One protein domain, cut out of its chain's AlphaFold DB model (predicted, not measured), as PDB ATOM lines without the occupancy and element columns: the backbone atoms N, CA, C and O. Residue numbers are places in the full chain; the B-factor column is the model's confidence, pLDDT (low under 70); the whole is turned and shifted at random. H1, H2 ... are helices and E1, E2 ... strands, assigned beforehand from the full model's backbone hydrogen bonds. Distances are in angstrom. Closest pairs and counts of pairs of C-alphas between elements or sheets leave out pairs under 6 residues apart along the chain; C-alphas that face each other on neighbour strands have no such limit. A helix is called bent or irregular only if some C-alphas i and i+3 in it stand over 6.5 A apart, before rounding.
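Overview. This is residues 148 to 269 of the 269 residues of the protein "HTH_17 domain-containing protein" of Thorarchaeota archaeon (strain OWC) (UniProt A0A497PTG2). A strongly twisted sheet of seven strands curls round one helix, H3, and the second helix, H2, packs on H3; H1 only grazes the sheet, apart from both. The long strand E3 bends sharply, with E1 and E5 beside its first part and the E4 and E6 strands leading off from its last part. The printed part has 122 residues, in the order E1 H1 E2 H2 E3 E4 H3 E5 E6 E7, and its class is mixed, helices and strands. The sheet is branched, with parallel and antiparallel pairs. The whole is compact and rounded, with a radius of gyration of the C-alphas of 13.2 A and spans of 36 by 32 by 28 A.

Arrangement. Look first at E3, residues 208 to 216, which bends by 86 degrees at residue 212. On one side of it lie E1, residues 149 to 153, parallel, with N 152 and O 210 at 2.8 A, and E4, residues 219 to 223, antiparallel, with N 214 and O 221 at 2.8 A; E3 and E4 form a hairpin. On the other side is E5, residues 239 to 244, parallel, with N 241 and O 209 at 2.8 A. Three edge strands follow: E2, residues 172 to 174, parallel to E1, with N 173 and O 151 at 2.8 A; E6, residues 254 to 258, antiparallel to E4, with N 257 and O 220 at 2.8 A; E7, residues 265 to 268, parallel to E5, with N 240 and O 265 at 2.8 A. H3, residues 224 to 233, is on the sheet; its closest C-alpha pair with E6 is Ser 224 and Phe 254, 4.7 A apart. H2, residues 196 to 202, is not on the sheet but touches H3, closest at the C-alphas of Ile 196 and Cys 229, 6.5 A, at a steep tilt of 45 degrees, the same way. H1, residues 157 to 166, only grazes the sheet with residues 159 to 164; E1, H1 and E2 make a strand-helix-strand unit, two parallel neighbours with a helix between, its crossover right-handed. Every O i to N i+4 pair is within hydrogen-bond range in H2, against 4 of 6 in H1 and 4 of 6 in H3.

Along the chain. Find C-alpha 149 at (9.768, -32.892, -44.702), where E1 begins. E3 runs 20.3 A to C-alpha 216 at (-10.456, -28.458, -33.075), and E5 15.5 A. H1 is 14.9 A long and irregular, with C-alphas 162 and 165 7.9 A apart; H3, 14.6 A, is only just irregular, with C-alphas 228 and 231 6.55 A apart. E7 ends at C-alpha 268, (0.703, -22.236, -38.414).

Size, cuts and confidence. The two C-alphas farthest apart, of Lys 181 and Ala 261, are 36.1 A apart. The long link is E2 to H2, where residues 189 to 190 pair, parallel, with residues 173 to 174 of E2. The printed part has no cut, and no printed residue is under 70 in pLDDT.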
ATOM      1  N   ARG A 148      13.798 -33.961 -44.838       92.81
ATOM      2  CA  ARG A 148      13.007 -34.702 -43.836       92.81
ATOM      3  C   ARG A 148      11.585 -34.177 -43.689       92.81
ATOM      4  O   ARG A 148      10.952 -34.403 -42.658       92.81
ATOM      5  N   MET A 149      11.102 -33.461 -44.699       96.88
ATOM      6  CA  MET A 149       9.768 -32.892 -44.702       96.88
ATOM      7  C   MET A 149       8.981 -33.296 -45.941       96.88
ATOM      8  O   MET A 149       9.447 -33.083 -47.056       96.88
ATOM      9  N   ALA A 150       7.768 -33.810 -45.726       97.38
ATOM     10  CA  ALA A 150       6.806 -34.081 -46.789       97.38
ATOM     11  C   ALA A 150       5.764 -32.961 -46.898       97.38
ATOM     12  O   ALA A 150       5.351 -32.370 -45.900       97.38
ATOM     13  N   VAL A 151       5.305 -32.691 -48.115       97.56
ATOM     14  CA  VAL A 151       4.303 -31.668 -48.422       97.56
ATOM     15  C   VAL A 151       3.065 -32.346 -48.987       97.56
ATOM     16  O   VAL A 151       3.126 -32.974 -50.043       97.56
ATOM     17  N   PHE A 152       1.936 -32.198 -48.302       97.19
ATOM     18  CA  PHE A 152       0.631 -32.652 -48.763       97.19
ATOM     19  C   PHE A 152      -0.157 -31.463 -49.313       97.19
ATOM     20  O   PHE A 152      -0.485 -30.525 -48.591       97.19
ATOM     21  N   LEU A 153      -0.453 -31.516 -50.606       95.38
ATOM     22  CA  LEU A 153      -1.234 -30.523 -51.331       95.38
ATOM     23  C   LEU A 153      -2.731 -30.845 -51.264       95.38
ATOM     24  O   LEU A 153      -3.087 -32.030 -51.239       95.38
ATOM     25  N   PRO A 154      -3.609 -29.833 -51.307       93.25
ATOM     26  CA  PRO A 154      -3.326 -28.450 -51.682       93.25
ATOM     27  C   PRO A 154      -2.818 -27.584 -50.533       93.25
ATOM     28  O   PRO A 154      -3.083 -27.834 -49.360       93.25
ATOM     29  N   LEU A 155      -2.110 -26.523 -50.908       90.75
ATOM     30  CA  LEU A 155      -1.676 -25.466 -50.005       90.75
ATOM     31  C   LEU A 155      -1.938 -24.103 -50.664       90.75
ATOM     32  O   LEU A 155      -2.011 -23.995 -51.892       90.75
ATOM     33  N   PRO A 156      -2.076 -23.024 -49.882       85.62
ATOM     34  CA  PRO A 156      -2.305 -21.697 -50.435       85.62
ATOM     35  C   PRO A 156      -1.208 -21.262 -51.410       85.62
ATOM     36  O   PRO A 156      -0.035 -21.578 -51.191       85.62
ATOM     37  N   PRO A 157      -1.534 -20.438 -52.425       83.81
ATOM     38  CA  PRO A 157      -0.551 -19.951 -53.387       83.81
ATOM     39  C   PRO A 157       0.669 -19.269 -52.754       83.81
ATOM     40  O   PRO A 157       1.774 -19.411 -53.267       83.81
ATOM     41  N   ASN A 158       0.495 -18.524 -51.659       81.38
ATOM     42  CA  ASN A 158       1.598 -17.870 -50.949       81.38
ATOM     43  C   ASN A 158       2.533 -18.883 -50.276       81.38
ATOM     44  O   ASN A 158       3.747 -18.715 -50.358       81.38
ATOM     45  N   VAL A 159       1.984 -19.945 -49.678       88.31
ATOM     46  CA  VAL A 159       2.773 -21.028 -49.079       88.31
ATOM     47  C   VAL A 159       3.499 -21.795 -50.179       88.31
ATOM     48  O   VAL A 159       4.720 -21.887 -50.134       88.31
ATOM     49  N   VAL A 160       2.783 -22.232 -51.220       89.69
ATOM     50  CA  VAL A 160       3.347 -22.957 -52.372       89.69
ATOM     51  C   VAL A 160       4.504 -22.191 -53.013       89.69
ATOM     52  O   VAL A 160       5.597 -22.733 -53.139       89.69
ATOM     53  N   ARG A 161       4.315 -20.906 -53.341       86.69
ATOM     54  CA  ARG A 161       5.378 -20.069 -53.929       86.69
ATOM     55  C   ARG A 161       6.606 -19.939 -53.034       86.69
ATOM     56  O   ARG A 161       7.695 -19.722 -53.548       86.69
ATOM     57  N   SER A 162       6.430 -20.022 -51.714       85.31
ATOM     58  CA  SER A 162       7.539 -19.913 -50.764       85.31
ATOM     59  C   SER A 162       8.382 -21.184 -50.657       85.31
ATOM     60  O   SER A 162       9.490 -21.100 -50.136       85.31
ATOM     61  N   ILE A 163       7.871 -22.329 -51.133       90.44
ATOM     62  CA  ILE A 163       8.518 -23.639 -50.976       90.44
ATOM     63  C   ILE A 163       8.797 -24.377 -52.285       90.44
ATOM     64  O   ILE A 163       9.640 -25.261 -52.261       90.44
ATOM     65  N   ASP A 164       8.139 -24.033 -53.399       89.44
ATOM     66  CA  ASP A 164       8.195 -24.732 -54.701       89.44
ATOM     67  C   ASP A 164       9.617 -25.169 -55.100       89.44
ATOM     68  O   ASP A 164       9.888 -26.356 -55.265       89.44
ATOM     69  N   SER A 165      10.571 -24.235 -55.114       89.38
ATOM     70  CA  SER A 165      11.967 -24.504 -55.491       89.38
ATOM     71  C   SER A 165      12.782 -25.302 -54.464       89.38
ATOM     72  O   SER A 165      13.941 -25.622 -54.722       89.38
ATOM     73  N   THR A 166      12.209 -25.578 -53.295       93.69
ATOM     74  CA  THR A 166      12.880 -26.193 -52.139       93.69
ATOM     75  C   THR A 166      12.351 -27.596 -51.849       93.69
ATOM     76  O   THR A 166      12.995 -28.338 -51.110       93.69
ATOM     77  N   ILE A 167      11.199 -27.987 -52.412       93.94
ATOM     78  CA  ILE A 167      10.622 -29.309 -52.147       93.94
ATOM     79  C   ILE A 167      11.522 -30.392 -52.763       93.94
ATOM     80  O   ILE A 167      11.710 -30.401 -53.982       93.94
ATOM     81  N   PRO A 168      12.056 -31.330 -51.958       92.00
ATOM     82  CA  PRO A 168      12.842 -32.435 -52.491       92.00
ATOM     83  C   PRO A 168      12.012 -33.333 -53.415       92.00
ATOM     84  O   PRO A 168      10.803 -33.513 -53.229       92.00
ATOM     85  N   GLU A 169      12.668 -33.948 -54.399       90.88
ATOM     86  CA  GLU A 169      12.016 -34.923 -55.273       90.88
ATOM     87  C   GLU A 169      11.434 -36.085 -54.449       90.88
ATOM     88  O   GLU A 169      12.067 -36.594 -53.525       90.88
ATOM     89  N   GLY A 170      10.195 -36.478 -54.756       92.50
ATOM     90  CA  GLY A 170       9.493 -37.541 -54.032       92.50
ATOM     91  C   GLY A 170       8.924 -37.145 -52.664       92.50
ATOM     92  O   GLY A 170       8.363 -38.004 -51.992       92.50
ATOM     93  N   MET A 171       9.019 -35.873 -52.254       95.56
ATOM     94  CA  MET A 171       8.471 -35.376 -50.978       95.56
ATOM     95  C   MET A 171       7.175 -34.565 -51.132       95.56
ATOM     96  O   MET A 171       6.706 -33.964 -50.169       95.56
ATOM     97  N   CYS A 172       6.580 -34.528 -52.326       96.62
ATOM     98  CA  CYS A 172       5.360 -33.773 -52.609       96.62
ATOM     99  C   CYS A 172       4.224 -34.713 -53.006       96.62
ATOM    100  O   CYS A 172       4.380 -35.504 -53.939       96.62
ATOM    101  N   PHE A 173       3.071 -34.595 -52.346       96.56
ATOM    102  CA  PHE A 173       1.936 -35.486 -52.551       96.56
ATOM    103  C   PHE A 173       0.630 -34.718 -52.747       96.56
ATOM    104  O   PHE A 173       0.251 -33.886 -51.927       96.56
ATOM    105  N   SER A 174      -0.103 -35.022 -53.816       95.31
ATOM    106  CA  SER A 174      -1.443 -34.491 -54.056       95.31
ATOM    107  C   SER A 174      -2.474 -35.368 -53.374       95.31
ATOM    108  O   SER A 174      -2.615 -36.545 -53.701       95.31
ATOM    109  N   THR A 175      -3.255 -34.776 -52.480       93.69
ATOM    110  CA  THR A 175      -4.356 -35.476 -51.810       93.69
ATOM    111  C   THR A 175      -5.665 -35.413 -52.588       93.69
ATOM    112  O   THR A 175      -6.631 -36.088 -52.230       93.69
ATOM    113  N   GLU A 176      -5.708 -34.598 -53.645       87.06
ATOM    114  CA  GLU A 176      -6.883 -34.410 -54.483       87.06
ATOM    115  C   GLU A 176      -6.790 -35.205 -55.789       87.06
ATOM    116  O   GLU A 176      -5.705 -35.331 -56.369       87.06
ATOM    117  N   PRO A 177      -7.937 -35.667 -56.330       80.56
ATOM    118  CA  PRO A 177      -7.987 -36.262 -57.665       80.56
ATOM    119  C   PRO A 177      -7.494 -35.307 -58.757       80.56
ATOM    120  O   PRO A 177      -6.907 -35.746 -59.752       80.56
ATOM    121  N   LYS A 178      -7.752 -34.006 -58.571       85.50
ATOM    122  CA  LYS A 178      -7.409 -32.934 -59.500       85.50
ATOM    123  C   LYS A 178      -6.735 -31.788 -58.756       85.50
ATOM    124  O   LYS A 178      -7.395 -31.036 -58.055       85.50
ATOM    125  N   GLN A 179      -5.444 -31.627 -59.003       82.62
ATOM    126  CA  GLN A 179      -4.637 -30.569 -58.413       82.62
ATOM    127  C   GLN A 179      -5.054 -29.170 -58.931       82.62
ATOM    128  O   GLN A 179      -5.268 -28.999 -60.148       82.62
ATOM    129  N   PRO A 180      -5.169 -28.163 -58.045       83.44
ATOM    130  CA  PRO A 180      -5.410 -26.768 -58.406       83.44
ATOM    131  C   PRO A 180      -4.425 -26.224 -59.448       83.44
ATOM    132  O   PRO A 180      -3.253 -26.587 -59.473       83.44
ATOM    133  N   LYS A 181      -4.879 -25.296 -60.304       81.75
ATOM    134  CA  LYS A 181      -4.060 -24.740 -61.404       81.75
ATOM    135  C   LYS A 181      -2.738 -24.135 -60.929       81.75
ATOM    136  O   LYS A 181      -1.731 -24.274 -61.611       81.75
ATOM    137  N   HIS A 182      -2.746 -23.457 -59.782       81.00
ATOM    138  CA  HIS A 182      -1.550 -22.828 -59.224       81.00
ATOM    139  C   HIS A 182      -0.568 -23.830 -58.620       81.00
ATOM    140  O   HIS A 182       0.499 -23.407 -58.224       81.00
ATOM    141  N   GLU A 183      -0.903 -25.117 -58.557       84.88
ATOM    142  CA  GLU A 183      -0.051 -26.181 -58.019       84.88
ATOM    143  C   GLU A 183       0.389 -27.178 -59.098       84.88
ATOM    144  O   GLU A 183       1.303 -27.949 -58.861       84.88
ATOM    145  N   GLN A 184      -0.204 -27.157 -60.298       84.31
ATOM    146  CA  GLN A 184       0.079 -28.127 -61.374       84.31
ATOM    147  C   GLN A 184       1.536 -28.151 -61.861       84.31
ATOM    148  O   GLN A 184       1.931 -29.091 -62.546       84.31
ATOM    149  N   HIS A 185       2.324 -27.120 -61.551       86.88
ATOM    150  CA  HIS A 185       3.760 -27.101 -61.831       86.88
ATOM    151  C   HIS A 185       4.566 -27.952 -60.834       86.88
ATOM    152  O   HIS A 185       5.667 -28.388 -61.165       86.88
ATOM    153  N   LEU A 186       4.013 -28.223 -59.646       87.19
ATOM    154  CA  LEU A 186       4.615 -29.100 -58.651       87.19
ATOM    155  C   LEU A 186       4.481 -30.554 -59.101       87.19
ATOM    156  O   LEU A 186       3.381 -31.036 -59.380       87.19
ATOM    157  N   ARG A 187       5.600 -31.282 -59.105       87.19
ATOM    158  CA  ARG A 187       5.639 -32.724 -59.389       87.19
ATOM    159  C   ARG A 187       5.153 -33.524 -58.177       87.19
ATOM    160  O   ARG A 187       5.947 -34.155 -57.486       87.19
ATOM    161  N   ALA A 188       3.855 -33.453 -57.903       93.44
ATOM    162  CA  ALA A 188       3.237 -34.133 -56.772       93.44
ATOM    163  C   ALA A 188       2.789 -35.558 -57.142       93.44
ATOM    164  O   ALA A 188       2.026 -35.759 -58.090       93.44
ATOM    165  N   GLU A 189       3.223 -36.550 -56.367       94.62
ATOM    166  CA  GLU A 189       2.719 -37.922 -56.462       94.62
ATOM    167  C   GLU A 189       1.294 -37.985 -55.895       94.62
ATOM    168  O   GLU A 189       0.976 -37.332 -54.904       94.62
ATOM    169  N   LYS A 190       0.378 -38.738 -56.507       94.94
ATOM    170  CA  LYS A 190      -0.983 -38.844 -55.959       94.94
ATOM    171  C   LYS A 190      -0.975 -39.685 -54.687       94.94
ATOM    172  O   LYS A 190      -0.464 -40.796 -54.710       94.94
ATOM    173  N   LEU A 191      -1.606 -39.193 -53.627       95.31
ATOM    174  CA  LEU A 191      -1.867 -39.953 -52.411       95.31
ATOM    175  C   LEU A 191      -3.301 -40.489 -52.439       95.31
ATOM    176  O   LEU A 191      -4.268 -39.737 -52.281       95.31
ATOM    177  N   THR A 192      -3.439 -41.796 -52.612       93.19
ATOM    178  CA  THR A 192      -4.711 -42.521 -52.561       93.19
ATOM    179  C   THR A 192      -4.699 -43.503 -51.395       93.19
ATOM    180  O   THR A 192      -3.678 -43.666 -50.737       93.19
ATOM    181  N   ILE A 193      -5.833 -44.137 -51.087       89.00
ATOM    182  CA  ILE A 193      -5.892 -45.110 -49.983       89.00
ATOM    183  C   ILE A 193      -5.052 -46.354 -50.309       89.00
ATOM    184  O   ILE A 193      -4.439 -46.946 -49.426       89.00
ATOM    185  N   GLU A 194      -4.982 -46.713 -51.588       90.94
ATOM    186  CA  GLU A 194      -4.311 -47.910 -52.086       90.94
ATOM    187  C   GLU A 194      -2.784 -47.816 -51.992       90.94
ATOM    188  O   GLU A 194      -2.132 -48.845 -51.847       90.94
ATOM    189  N   ASN A 195      -2.211 -46.608 -52.043       94.25
ATOM    190  CA  ASN A 195      -0.758 -46.409 -52.032       94.25
ATOM    191  C   ASN A 195      -0.209 -45.783 -50.739       94.25
ATOM    192  O   ASN A 195       0.969 -45.428 -50.689       94.25
ATOM    193  N   ILE A 196      -1.018 -45.679 -49.674       93.94
ATOM    194  CA  ILE A 196      -0.576 -45.114 -48.385       93.94
ATOM    195  C   ILE A 196       0.651 -45.838 -47.842       93.94
ATOM    196  O   ILE A 196       1.576 -45.180 -47.375       93.94
ATOM    197  N   SER A 197       0.675 -47.173 -47.899       93.25
ATOM    198  CA  SER A 197       1.799 -47.955 -47.372       93.25
ATOM    199  C   SER A 197       3.099 -47.645 -48.116       93.25
ATOM    200  O   SER A 197       4.136 -47.464 -47.482       93.25
ATOM    201  N   ASP A 198       3.035 -47.523 -49.442       94.50
ATOM    202  CA  ASP A 198       4.200 -47.226 -50.280       94.50
ATOM    203  C   ASP A 198       4.701 -45.802 -50.031       94.50
ATOM    204  O   ASP A 198       5.898 -45.579 -49.844       94.50
ATOM    205  N   VAL A 199       3.780 -44.833 -49.964       94.75
ATOM    206  CA  VAL A 199       4.108 -43.439 -49.646       94.75
ATOM    207  C   VAL A 199       4.712 -43.333 -48.246       94.75
ATOM    208  O   VAL A 199       5.778 -42.748 -48.087       94.75
ATOM    209  N   CYS A 200       4.100 -43.943 -47.232       93.75
ATOM    210  CA  CYS A 200       4.638 -43.923 -45.872       93.75
ATOM    211  C   CYS A 200       6.005 -44.621 -45.785       93.75
ATOM    212  O   CYS A 200       6.871 -44.159 -45.045       93.75
ATOM    213  N   GLY A 201       6.240 -45.667 -46.585       92.56
ATOM    214  CA  GLY A 201       7.546 -46.317 -46.720       92.56
ATOM    215  C   GLY A 201       8.640 -45.378 -47.241       92.56
ATOM    216  O   GLY A 201       9.765 -45.405 -46.742       92.56
ATOM    217  N   LYS A 202       8.312 -44.480 -48.180       91.56
ATOM    218  CA  LYS A 202       9.229 -43.417 -48.647       91.56
ATOM    219  C   LYS A 202       9.501 -42.362 -47.568       91.56
ATOM    220  O   LYS A 202      10.541 -41.709 -47.588       91.56
ATOM    221  N   LEU A 203       8.581 -42.208 -46.617       94.19
ATOM    222  CA  LEU A 203       8.594 -41.169 -45.586       94.19
ATOM    223  C   LEU A 203       9.115 -41.642 -44.219       94.19
ATOM    224  O   LEU A 203       8.972 -40.918 -43.237       94.19
ATOM    225  N   VAL A 204       9.763 -42.808 -44.124       86.56
ATOM    226  CA  VAL A 204      10.249 -43.364 -42.841       86.56
ATOM    227  C   VAL A 204      11.195 -42.411 -42.091       86.56
ATOM    228  O   VAL A 204      11.158 -42.358 -40.864       86.56
ATOM    229  N   GLY A 205      12.010 -41.622 -42.800       88.00
ATOM    230  CA  GLY A 205      12.911 -40.617 -42.209       88.00
ATOM    231  C   GLY A 205      12.299 -39.223 -42.021       88.00
ATOM    232  O   GLY A 205      13.000 -38.296 -41.612       88.00
ATOM    233  N   CYS A 206      11.021 -39.055 -42.356       94.81
ATOM    234  CA  CYS A 206      10.330 -37.777 -42.316       94.81
ATOM    235  C   CYS A 206      10.036 -37.375 -40.865       94.81
ATOM    236  O   CYS A 206       9.419 -38.127 -40.110       94.81
ATOM    237  N   THR A 207      10.476 -36.179 -40.471       96.94
ATOM    238  CA  THR A 207      10.248 -35.622 -39.128       96.94
ATOM    239  C   THR A 207       9.227 -34.496 -39.121       96.94
ATOM    240  O   THR A 207       8.790 -34.083 -38.046       96.94
ATOM    241  N   SER A 208       8.834 -34.006 -40.297       98.00
ATOM    242  CA  SER A 208       7.955 -32.849 -40.436       98.00
ATOM    243  C   SER A 208       7.006 -33.017 -41.621       98.00
ATOM    244  O   SER A 208       7.394 -33.549 -42.653       98.00
ATOM    245  N   ILE A 209       5.769 -32.535 -41.531       97.88
ATOM    246  CA  ILE A 209       4.850 -32.519 -42.685       97.88
ATOM    247  C   ILE A 209       4.180 -31.157 -42.838       97.88
ATOM    248  O   ILE A 209       3.927 -30.496 -41.837       97.88
ATOM    249  N   ALA A 210       3.876 -30.746 -44.070       97.81
ATOM    250  CA  ALA A 210       2.990 -29.617 -44.362       97.81
ATOM    251  C   ALA A 210       1.657 -30.113 -44.907       97.81
ATOM    252  O   ALA A 210       1.643 -30.981 -45.777       97.81
ATOM    253  N   LEU A 211       0.553 -29.559 -44.412       96.88
ATOM    254  CA  LEU A 211      -0.797 -29.935 -44.833       96.88
ATOM    255  C   LEU A 211      -1.827 -28.837 -44.556       96.88
ATOM    256  O   LEU A 211      -1.574 -27.906 -43.787       96.88
ATOM    257  N   ASP A 212      -3.012 -28.993 -45.146       93.94
ATOM    258  CA  ASP A 212      -4.188 -28.170 -44.889       93.94
ATOM    259  C   ASP A 212      -5.229 -28.886 -43.996       93.94
ATOM    260  O   ASP A 212      -5.306 -30.116 -43.925       93.94
ATOM    261  N   GLY A 213      -6.046 -28.121 -43.269       93.19
ATOM    262  CA  GLY A 213      -7.157 -28.688 -42.499       93.19
ATOM    263  C   GLY A 213      -7.829 -27.713 -41.540       93.19
ATOM    264  O   GLY A 213      -7.664 -26.497 -41.628       93.19
ATOM    265  N   GLN A 214      -8.584 -28.242 -40.576       90.62
ATOM    266  CA  GLN A 214      -9.137 -27.468 -39.460       90.62
ATOM    267  C   GLN A 214      -8.665 -28.019 -38.116       90.62
ATOM    268  O   GLN A 214      -8.604 -29.226 -37.913       90.62
ATOM    269  N   ARG A 215      -8.338 -27.134 -37.174       85.88
ATOM    270  CA  ARG A 215      -7.939 -27.516 -35.813       85.88
ATOM    271  C   ARG A 215      -9.127 -27.382 -34.867       85.88
ATOM    272  O   ARG A 215      -9.812 -26.363 -34.882       85.88
ATOM    273  N   MET A 216      -9.352 -28.396 -34.035       82.75
ATOM    274  CA  MET A 216     -10.456 -28.458 -33.075       82.75
ATOM    275  C   MET A 216      -9.968 -29.084 -31.764       82.75
ATOM    276  O   MET A 216      -9.821 -30.295 -31.705       82.75
ATOM    277  N   ASN A 217      -9.708 -28.282 -30.723       76.62
ATOM    278  CA  ASN A 217      -9.413 -28.732 -29.345       76.62
ATOM    279  C   ASN A 217      -8.589 -30.035 -29.239       76.62
ATOM    280  O   ASN A 217      -9.112 -31.078 -28.857       76.62
ATOM    281  N   GLY A 218      -7.305 -29.984 -29.607       81.69
ATOM    282  CA  GLY A 218      -6.414 -31.157 -29.560       81.69
ATOM    283  C   GLY A 218      -6.600 -32.160 -30.707       81.69
ATOM    284  O   GLY A 218      -5.914 -33.175 -30.746       81.69
ATOM    285  N   LYS A 219      -7.479 -31.868 -31.669       90.69
ATOM    286  CA  LYS A 219      -7.722 -32.682 -32.863       90.69
ATOM    287  C   LYS A 219      -7.470 -31.885 -34.138       90.69
ATOM    288  O   LYS A 219      -7.612 -30.657 -34.156       90.69
ATOM    289  N   LEU A 220      -7.134 -32.593 -35.211       92.81
ATOM    290  CA  LEU A 220      -7.056 -32.056 -36.566       92.81
ATOM    291  C   LEU A 220      -8.092 -32.746 -37.448       92.81
ATOM    292  O   LEU A 220      -8.102 -33.964 -37.569       92.81
ATOM    293  N   LEU A 221      -8.954 -31.962 -38.080       94.44
ATOM    294  CA  LEU A 221      -9.783 -32.398 -39.191       94.44
ATOM    295  C   LEU A 221      -8.981 -32.190 -40.479       94.44
ATOM    296  O   LEU A 221      -8.798 -31.057 -40.925       94.44
ATOM    297  N   VAL A 222      -8.491 -33.281 -41.054       95.88
ATOM    298  CA  VAL A 222      -7.655 -33.285 -42.265       95.88
ATOM    299  C   VAL A 222      -8.248 -34.234 -43.292       95.88
ATOM    300  O   VAL A 222      -9.177 -34.987 -43.000       95.88
ATOM    301  N   ARG A 223      -7.726 -34.207 -44.511       94.88
ATOM    302  CA  ARG A 223      -8.190 -35.077 -45.594       94.88
ATOM    303  C   ARG A 223      -7.995 -36.544 -45.233       94.88
ATOM    304  O   ARG A 223      -7.013 -36.900 -44.588       94.88
ATOM    305  N   SER A 224      -8.916 -37.404 -45.651       94.50
ATOM    306  CA  SER A 224      -8.967 -38.796 -45.181       94.50
ATOM    307  C   SER A 224      -7.713 -39.614 -45.498       94.50
ATOM    308  O   SER A 224      -7.314 -40.454 -44.695       94.50
ATOM    309  N   ASN A 225      -7.054 -39.342 -46.624       94.75
ATOM    310  CA  ASN A 225      -5.776 -39.956 -46.983       94.75
ATOM    311  C   ASN A 225      -4.615 -39.472 -46.096       94.75
ATOM    312  O   ASN A 225      -3.831 -40.294 -45.628       94.75
ATOM    313  N   ILE A 226      -4.547 -38.176 -45.777       95.56
ATOM    314  CA  ILE A 226      -3.602 -37.636 -44.784       95.56
ATOM    315  C   ILE A 226      -3.868 -38.255 -43.407       95.56
ATOM    316  O   ILE A 226      -2.939 -38.690 -42.732       95.56
ATOM    317  N   ALA A 227      -5.136 -38.320 -42.991       95.38
ATOM    318  CA  ALA A 227      -5.524 -38.861 -41.692       95.38
ATOM    319  C   ALA A 227      -5.055 -40.308 -41.503       95.38
ATOM    320  O   ALA A 227      -4.646 -40.678 -40.409       95.38
ATOM    321  N   ALA A 228      -5.076 -41.107 -42.572       94.44
ATOM    322  CA  ALA A 228      -4.559 -42.470 -42.570       94.44
ATOM    323  C   ALA A 228      -3.017 -42.540 -42.573       94.44
ATOM    324  O   ALA A 228      -2.461 -43.505 -42.055       94.44
ATOM    325  N   CYS A 229      -2.318 -41.516 -43.075       94.44
ATOM    326  CA  CYS A 229      -0.854 -41.435 -43.004       94.44
ATOM    327  C   CYS A 229      -0.349 -41.055 -41.605       94.44
ATOM    328  O   CYS A 229       0.680 -41.568 -41.171       94.44
ATOM    329  N   ILE A 230      -1.047 -40.166 -40.884       94.38
ATOM    330  CA  ILE A 230      -0.550 -39.609 -39.610       94.38
ATOM    331  C   ILE A 230      -0.174 -40.695 -38.585       94.38
ATOM    332  O   ILE A 230       0.940 -40.617 -38.075       94.38
ATOM    333  N   PRO A 231      -1.000 -41.721 -38.295       92.44
ATOM    334  CA  PRO A 231      -0.618 -42.775 -37.353       92.44
ATOM    335  C   PRO A 231       0.652 -43.522 -37.770       92.44
ATOM    336  O   PRO A 231       1.486 -43.823 -36.920       92.44
ATOM    337  N   VAL A 232       0.833 -43.769 -39.071       92.88
ATOM    338  CA  VAL A 232       2.004 -44.475 -39.617       92.88
ATOM    339  C   VAL A 232       3.270 -43.625 -39.503       92.88
ATOM    340  O   VAL A 232       4.330 -44.141 -39.163       92.88
ATOM    341  N   LEU A 233       3.161 -42.314 -39.739       93.50
ATOM    342  CA  LEU A 233       4.279 -41.369 -39.635       93.50
ATOM    343  C   LEU A 233       4.577 -40.952 -38.187       93.50
ATOM    344  O   LEU A 233       5.693 -40.527 -37.884       93.50
ATOM    345  N   SER A 234       3.599 -41.084 -37.286       92.44
ATOM    346  CA  SER A 234       3.664 -40.591 -35.907       92.44
ATOM    347  C   SER A 234       4.904 -40.995 -35.097       92.44
ATOM    348  O   SER A 234       5.360 -40.146 -34.334       92.44
ATOM    349  N   PRO A 235       5.517 -42.193 -35.257       92.94
ATOM    350  CA  PRO A 235       6.693 -42.558 -34.463       92.94
ATOM    351  C   PRO A 235       7.902 -41.635 -34.674       92.94
ATOM    352  O   PRO A 235       8.706 -41.467 -33.761       92.94
ATOM    353  N   ASN A 236       8.026 -41.031 -35.862       93.19
ATOM    354  CA  ASN A 236       9.142 -40.149 -36.224       93.19
ATOM    355  C   ASN A 236       8.717 -38.689 -36.431       93.19
ATOM    356  O   ASN A 236       9.566 -37.792 -36.404       93.19
ATOM    357  N   LEU A 237       7.419 -38.442 -36.626       95.69
ATOM    358  CA  LEU A 237       6.870 -37.118 -36.874       95.69
ATOM    359  C   LEU A 237       6.942 -36.244 -35.615       95.69
ATOM    360  O   LEU A 237       6.423 -36.596 -34.562       95.69
ATOM    361  N   LYS A 238       7.562 -35.071 -35.743       96.19
ATOM    362  CA  LYS A 238       7.731 -34.088 -34.664       96.19
ATOM    363  C   LYS A 238       6.930 -32.820 -34.916       96.19
ATOM    364  O   LYS A 238       6.338 -32.286 -33.984       96.19
ATOM    365  N   THR A 239       6.899 -32.364 -36.169       97.31
ATOM    366  CA  THR A 239       6.332 -31.060 -36.533       97.31
ATOM    367  C   THR A 239       5.260 -31.201 -37.607       97.31
ATOM    368  O   THR A 239       5.449 -31.898 -38.603       97.31
ATOM    369  N   ILE A 240       4.152 -30.481 -37.455       97.19
ATOM    370  CA  ILE A 240       3.153 -30.300 -38.511       97.19
ATOM    371  C   ILE A 240       3.060 -28.809 -38.829       97.19
ATOM    372  O   ILE A 240       2.588 -28.017 -38.013       97.19
ATOM    373  N   PHE A 241       3.483 -28.437 -40.033       96.62
ATOM    374  CA  PHE A 241       3.195 -27.138 -40.626       96.62
ATOM    375  C   PHE A 241       1.767 -27.162 -41.158       96.62
ATOM    376  O   PHE A 241       1.413 -27.947 -42.037       96.62
ATOM    377  N   PHE A 242       0.920 -26.336 -40.571       94.12
ATOM    378  CA  PHE A 242      -0.515 -26.448 -40.713       94.12
ATOM    379  C   PHE A 242      -1.100 -25.178 -41.305       94.12
ATOM    380  O   PHE A 242      -1.091 -24.121 -40.672       94.12
ATOM    381  N   HIS A 243      -1.684 -25.313 -42.491       91.19
ATOM    382  CA  HIS A 243      -2.512 -24.271 -43.061       91.19
ATOM    383  C   HIS A 243      -3.988 -24.507 -42.724       91.19
ATOM    384  O   HIS A 243      -4.532 -25.599 -42.907       91.19
ATOM    385  N   ARG A 244      -4.678 -23.466 -42.262       88.12
ATOM    386  CA  ARG A 244      -6.094 -23.575 -41.919       88.12
ATOM    387  C   ARG A 244      -6.989 -23.325 -43.128       88.12
ATOM    388  O   ARG A 244      -7.005 -22.226 -43.667       88.12
ATOM    389  N   ILE A 245      -7.876 -24.271 -43.426       85.56
ATOM    390  CA  ILE A 245      -8.949 -24.047 -44.401       85.56
ATOM    391  C   ILE A 245     -10.176 -23.389 -43.743       85.56
ATOM    392  O   ILE A 245     -10.651 -23.846 -42.692       85.56
ATOM    393  N   PRO A 246     -10.750 -22.335 -44.350       73.69
ATOM    394  CA  PRO A 246     -11.900 -21.629 -43.782       73.69
ATOM    395  C   PRO A 246     -13.189 -22.462 -43.834       73.69
ATOM    396  O   PRO A 246     -14.084 -22.275 -43.014       73.69
ATOM    397  N   HIS A 247     -13.288 -23.388 -44.786       79.00
ATOM    398  CA  HIS A 247     -14.419 -24.293 -44.954       79.00
ATOM    399  C   HIS A 247     -13.955 -25.613 -45.575       79.00
ATOM    400  O   HIS A 247     -12.933 -25.656 -46.256       79.00
ATOM    401  N   ILE A 248     -14.731 -26.675 -45.360       84.81
ATOM    402  CA  ILE A 248     -14.492 -27.989 -45.963       84.81
ATOM    403  C   ILE A 248     -14.938 -27.937 -47.434       84.81
ATOM    404  O   ILE A 248     -16.112 -27.639 -47.693       84.81
ATOM    405  N   PRO A 249     -14.053 -28.208 -48.410       84.06
ATOM    406  CA  PRO A 249     -14.437 -28.231 -49.814       84.06
ATOM    407  C   PRO A 249     -15.476 -29.323 -50.098       84.06
ATOM    408  O   PRO A 249     -15.401 -30.445 -49.593       84.06
ATOM    409  N   LYS A 250     -16.467 -29.004 -50.936       83.88
ATOM    410  CA  LYS A 250     -17.538 -29.948 -51.286       83.88
ATOM    411  C   LYS A 250     -16.983 -31.153 -52.048       83.88
ATOM    412  O   LYS A 250     -16.184 -30.992 -52.966       83.88
ATOM    413  N   GLY A 251     -17.480 -32.344 -51.715       82.88
ATOM    414  CA  GLY A 251     -17.116 -33.588 -52.403       82.88
ATOM    415  C   GLY A 251     -15.754 -34.160 -52.002       82.88
ATOM    416  O   GLY A 251     -15.279 -35.085 -52.653       82.88
ATOM    417  N   GLN A 252     -15.132 -33.628 -50.949       85.19
ATOM    418  CA  GLN A 252     -13.888 -34.146 -50.390       85.19
ATOM    419  C   GLN A 252     -14.142 -34.823 -49.042       85.19
ATOM    420  O   GLN A 252     -15.049 -34.442 -48.302       85.19
ATOM    421  N   SER A 253     -13.344 -35.848 -48.744       90.50
ATOM    422  CA  SER A 253     -13.457 -36.635 -47.516       90.50
ATOM    423  C   SER A 253     -12.438 -36.153 -46.488       90.50
ATOM    424  O   SER A 253     -11.252 -36.024 -46.806       90.50
ATOM    425  N   PHE A 254     -12.910 -35.892 -45.270       94.31
ATOM    426  CA  PHE A 254     -12.106 -35.447 -44.138       94.31
ATOM    427  C   PHE A 254     -12.372 -36.339 -42.930       94.31
ATOM    428  O   PHE A 254     -13.516 -36.700 -42.665       94.31
ATOM    429  N   ASN A 255     -11.318 -36.620 -42.172       95.25
ATOM    430  CA  ASN A 255     -11.358 -37.396 -40.945       95.25
ATOM    431  C   ASN A 255     -10.704 -36.616 -39.806       95.25
ATOM    432  O   ASN A 255      -9.775 -35.829 -40.003       95.25
ATOM    433  N   VAL A 256     -11.210 -36.848 -38.599       94.56
ATOM    434  CA  VAL A 256     -10.658 -36.265 -37.379       94.56
ATOM    435  C   VAL A 256      -9.538 -37.162 -36.866       94.56
ATOM    436  O   VAL A 256      -9.747 -38.350 -36.638       94.56
ATOM    437  N   VAL A 257      -8.371 -36.573 -36.640       93.94
ATOM    438  CA  VAL A 257      -7.217 -37.205 -36.006       93.94
ATOM    439  C   VAL A 257      -7.018 -36.571 -34.641       93.94
ATOM    440  O   VAL A 257      -6.896 -35.350 -34.527       93.94
ATOM    441  N   ASP A 258      -7.000 -37.395 -33.598       91.94
ATOM    442  CA  ASP A 258      -6.634 -36.934 -32.265       91.94
ATOM    443  C   ASP A 258      -5.117 -36.771 -32.193       91.94
ATOM    444  O   ASP A 258      -4.385 -37.758 -32.228       91.94
ATOM    445  N   ILE A 259      -4.644 -35.524 -32.149       89.62
ATOM    446  CA  ILE A 259      -3.208 -35.235 -32.105       89.62
ATOM    447  C   ILE A 259      -2.676 -35.082 -30.682       89.62
ATOM    448  O   ILE A 259      -1.462 -35.011 -30.491       89.62
ATOM    449  N   SER A 260      -3.561 -35.063 -29.679       86.50
ATOM    450  CA  SER A 260      -3.165 -34.930 -28.275       86.50
ATOM    451  C   SER A 260      -2.320 -36.113 -27.791       86.50
ATOM    452  O   SER A 260      -1.483 -35.946 -26.910       86.50
ATOM    453  N   ALA A 261      -2.475 -37.276 -28.428       83.88
ATOM    454  CA  ALA A 261      -1.734 -38.492 -28.114       83.88
ATOM    455  C   ALA A 261      -0.278 -38.499 -28.617       83.88
ATOM    456  O   ALA A 261       0.507 -39.320 -28.151       83.88
ATOM    457  N   TYR A 262       0.095 -37.617 -29.556       86.75
ATOM    458  CA  TYR A 262       1.383 -37.717 -30.258       86.75
ATOM    459  C   TYR A 262       2.403 -36.626 -29.906       86.75
ATOM    460  O   TYR A 262       3.560 -36.727 -30.296       86.75
ATOM    461  N   GLY A 263       2.005 -35.573 -29.185       88.12
ATOM    462  CA  GLY A 263       2.935 -34.517 -28.758       88.12
ATOM    463  C   GLY A 263       3.557 -33.698 -29.900       88.12
ATOM    464  O   GLY A 263       4.627 -33.124 -29.716       88.12
ATOM    465  N   PHE A 264       2.912 -33.641 -31.071       93.69
ATOM    466  CA  PHE A 264       3.410 -32.884 -32.222       93.69
ATOM    467  C   PHE A 264       3.474 -31.373 -31.950       93.69
ATOM    468  O   PHE A 264       2.538 -30.785 -31.401       93.69
ATOM    469  N   GLU A 265       4.529 -30.719 -32.436       93.81
ATOM    470  CA  GLU A 265       4.576 -29.264 -32.570       93.81
ATOM    471  C   GLU A 265       3.743 -28.846 -33.791       93.81
ATOM    472  O   GLU A 265       4.055 -29.211 -34.924       93.81
ATOM    473  N   ILE A 266       2.674 -28.076 -33.577       92.31
ATOM    474  CA  ILE A 266       1.837 -27.551 -34.665       92.31
ATOM    475  C   ILE A 266       2.226 -26.101 -34.941       92.31
ATOM    476  O   ILE A 266       2.041 -25.240 -34.081       92.31
ATOM    477  N   ILE A 267       2.716 -25.830 -36.149       91.69
ATOM    478  CA  ILE A 267       3.173 -24.506 -36.581       91.69
ATOM    479  C   ILE A 267       2.238 -23.992 -37.668       91.69
ATOM    480  O   ILE A 267       2.097 -24.621 -38.711       91.69
ATOM    481  N   HIS A 268       1.605 -22.846 -37.438       88.44
ATOM    482  CA  HIS A 268       0.703 -22.236 -38.414       88.44
ATOM    483  C   HIS A 268       1.491 -21.556 -39.548       88.44
ATOM    484  O   HIS A 268       2.465 -20.850 -39.273       88.44
ATOM    485  N   VAL A 269       1.089 -21.800 -40.806       86.19
ATOM    486  CA  VAL A 269       1.745 -21.285 -42.032       86.19
ATOM    487  C   VAL A 269       0.789 -20.700 -43.066       86.19
ATOM    488  O   VAL A 269      -0.395 -21.119 -43.138       86.19
TER     489      VAL A 269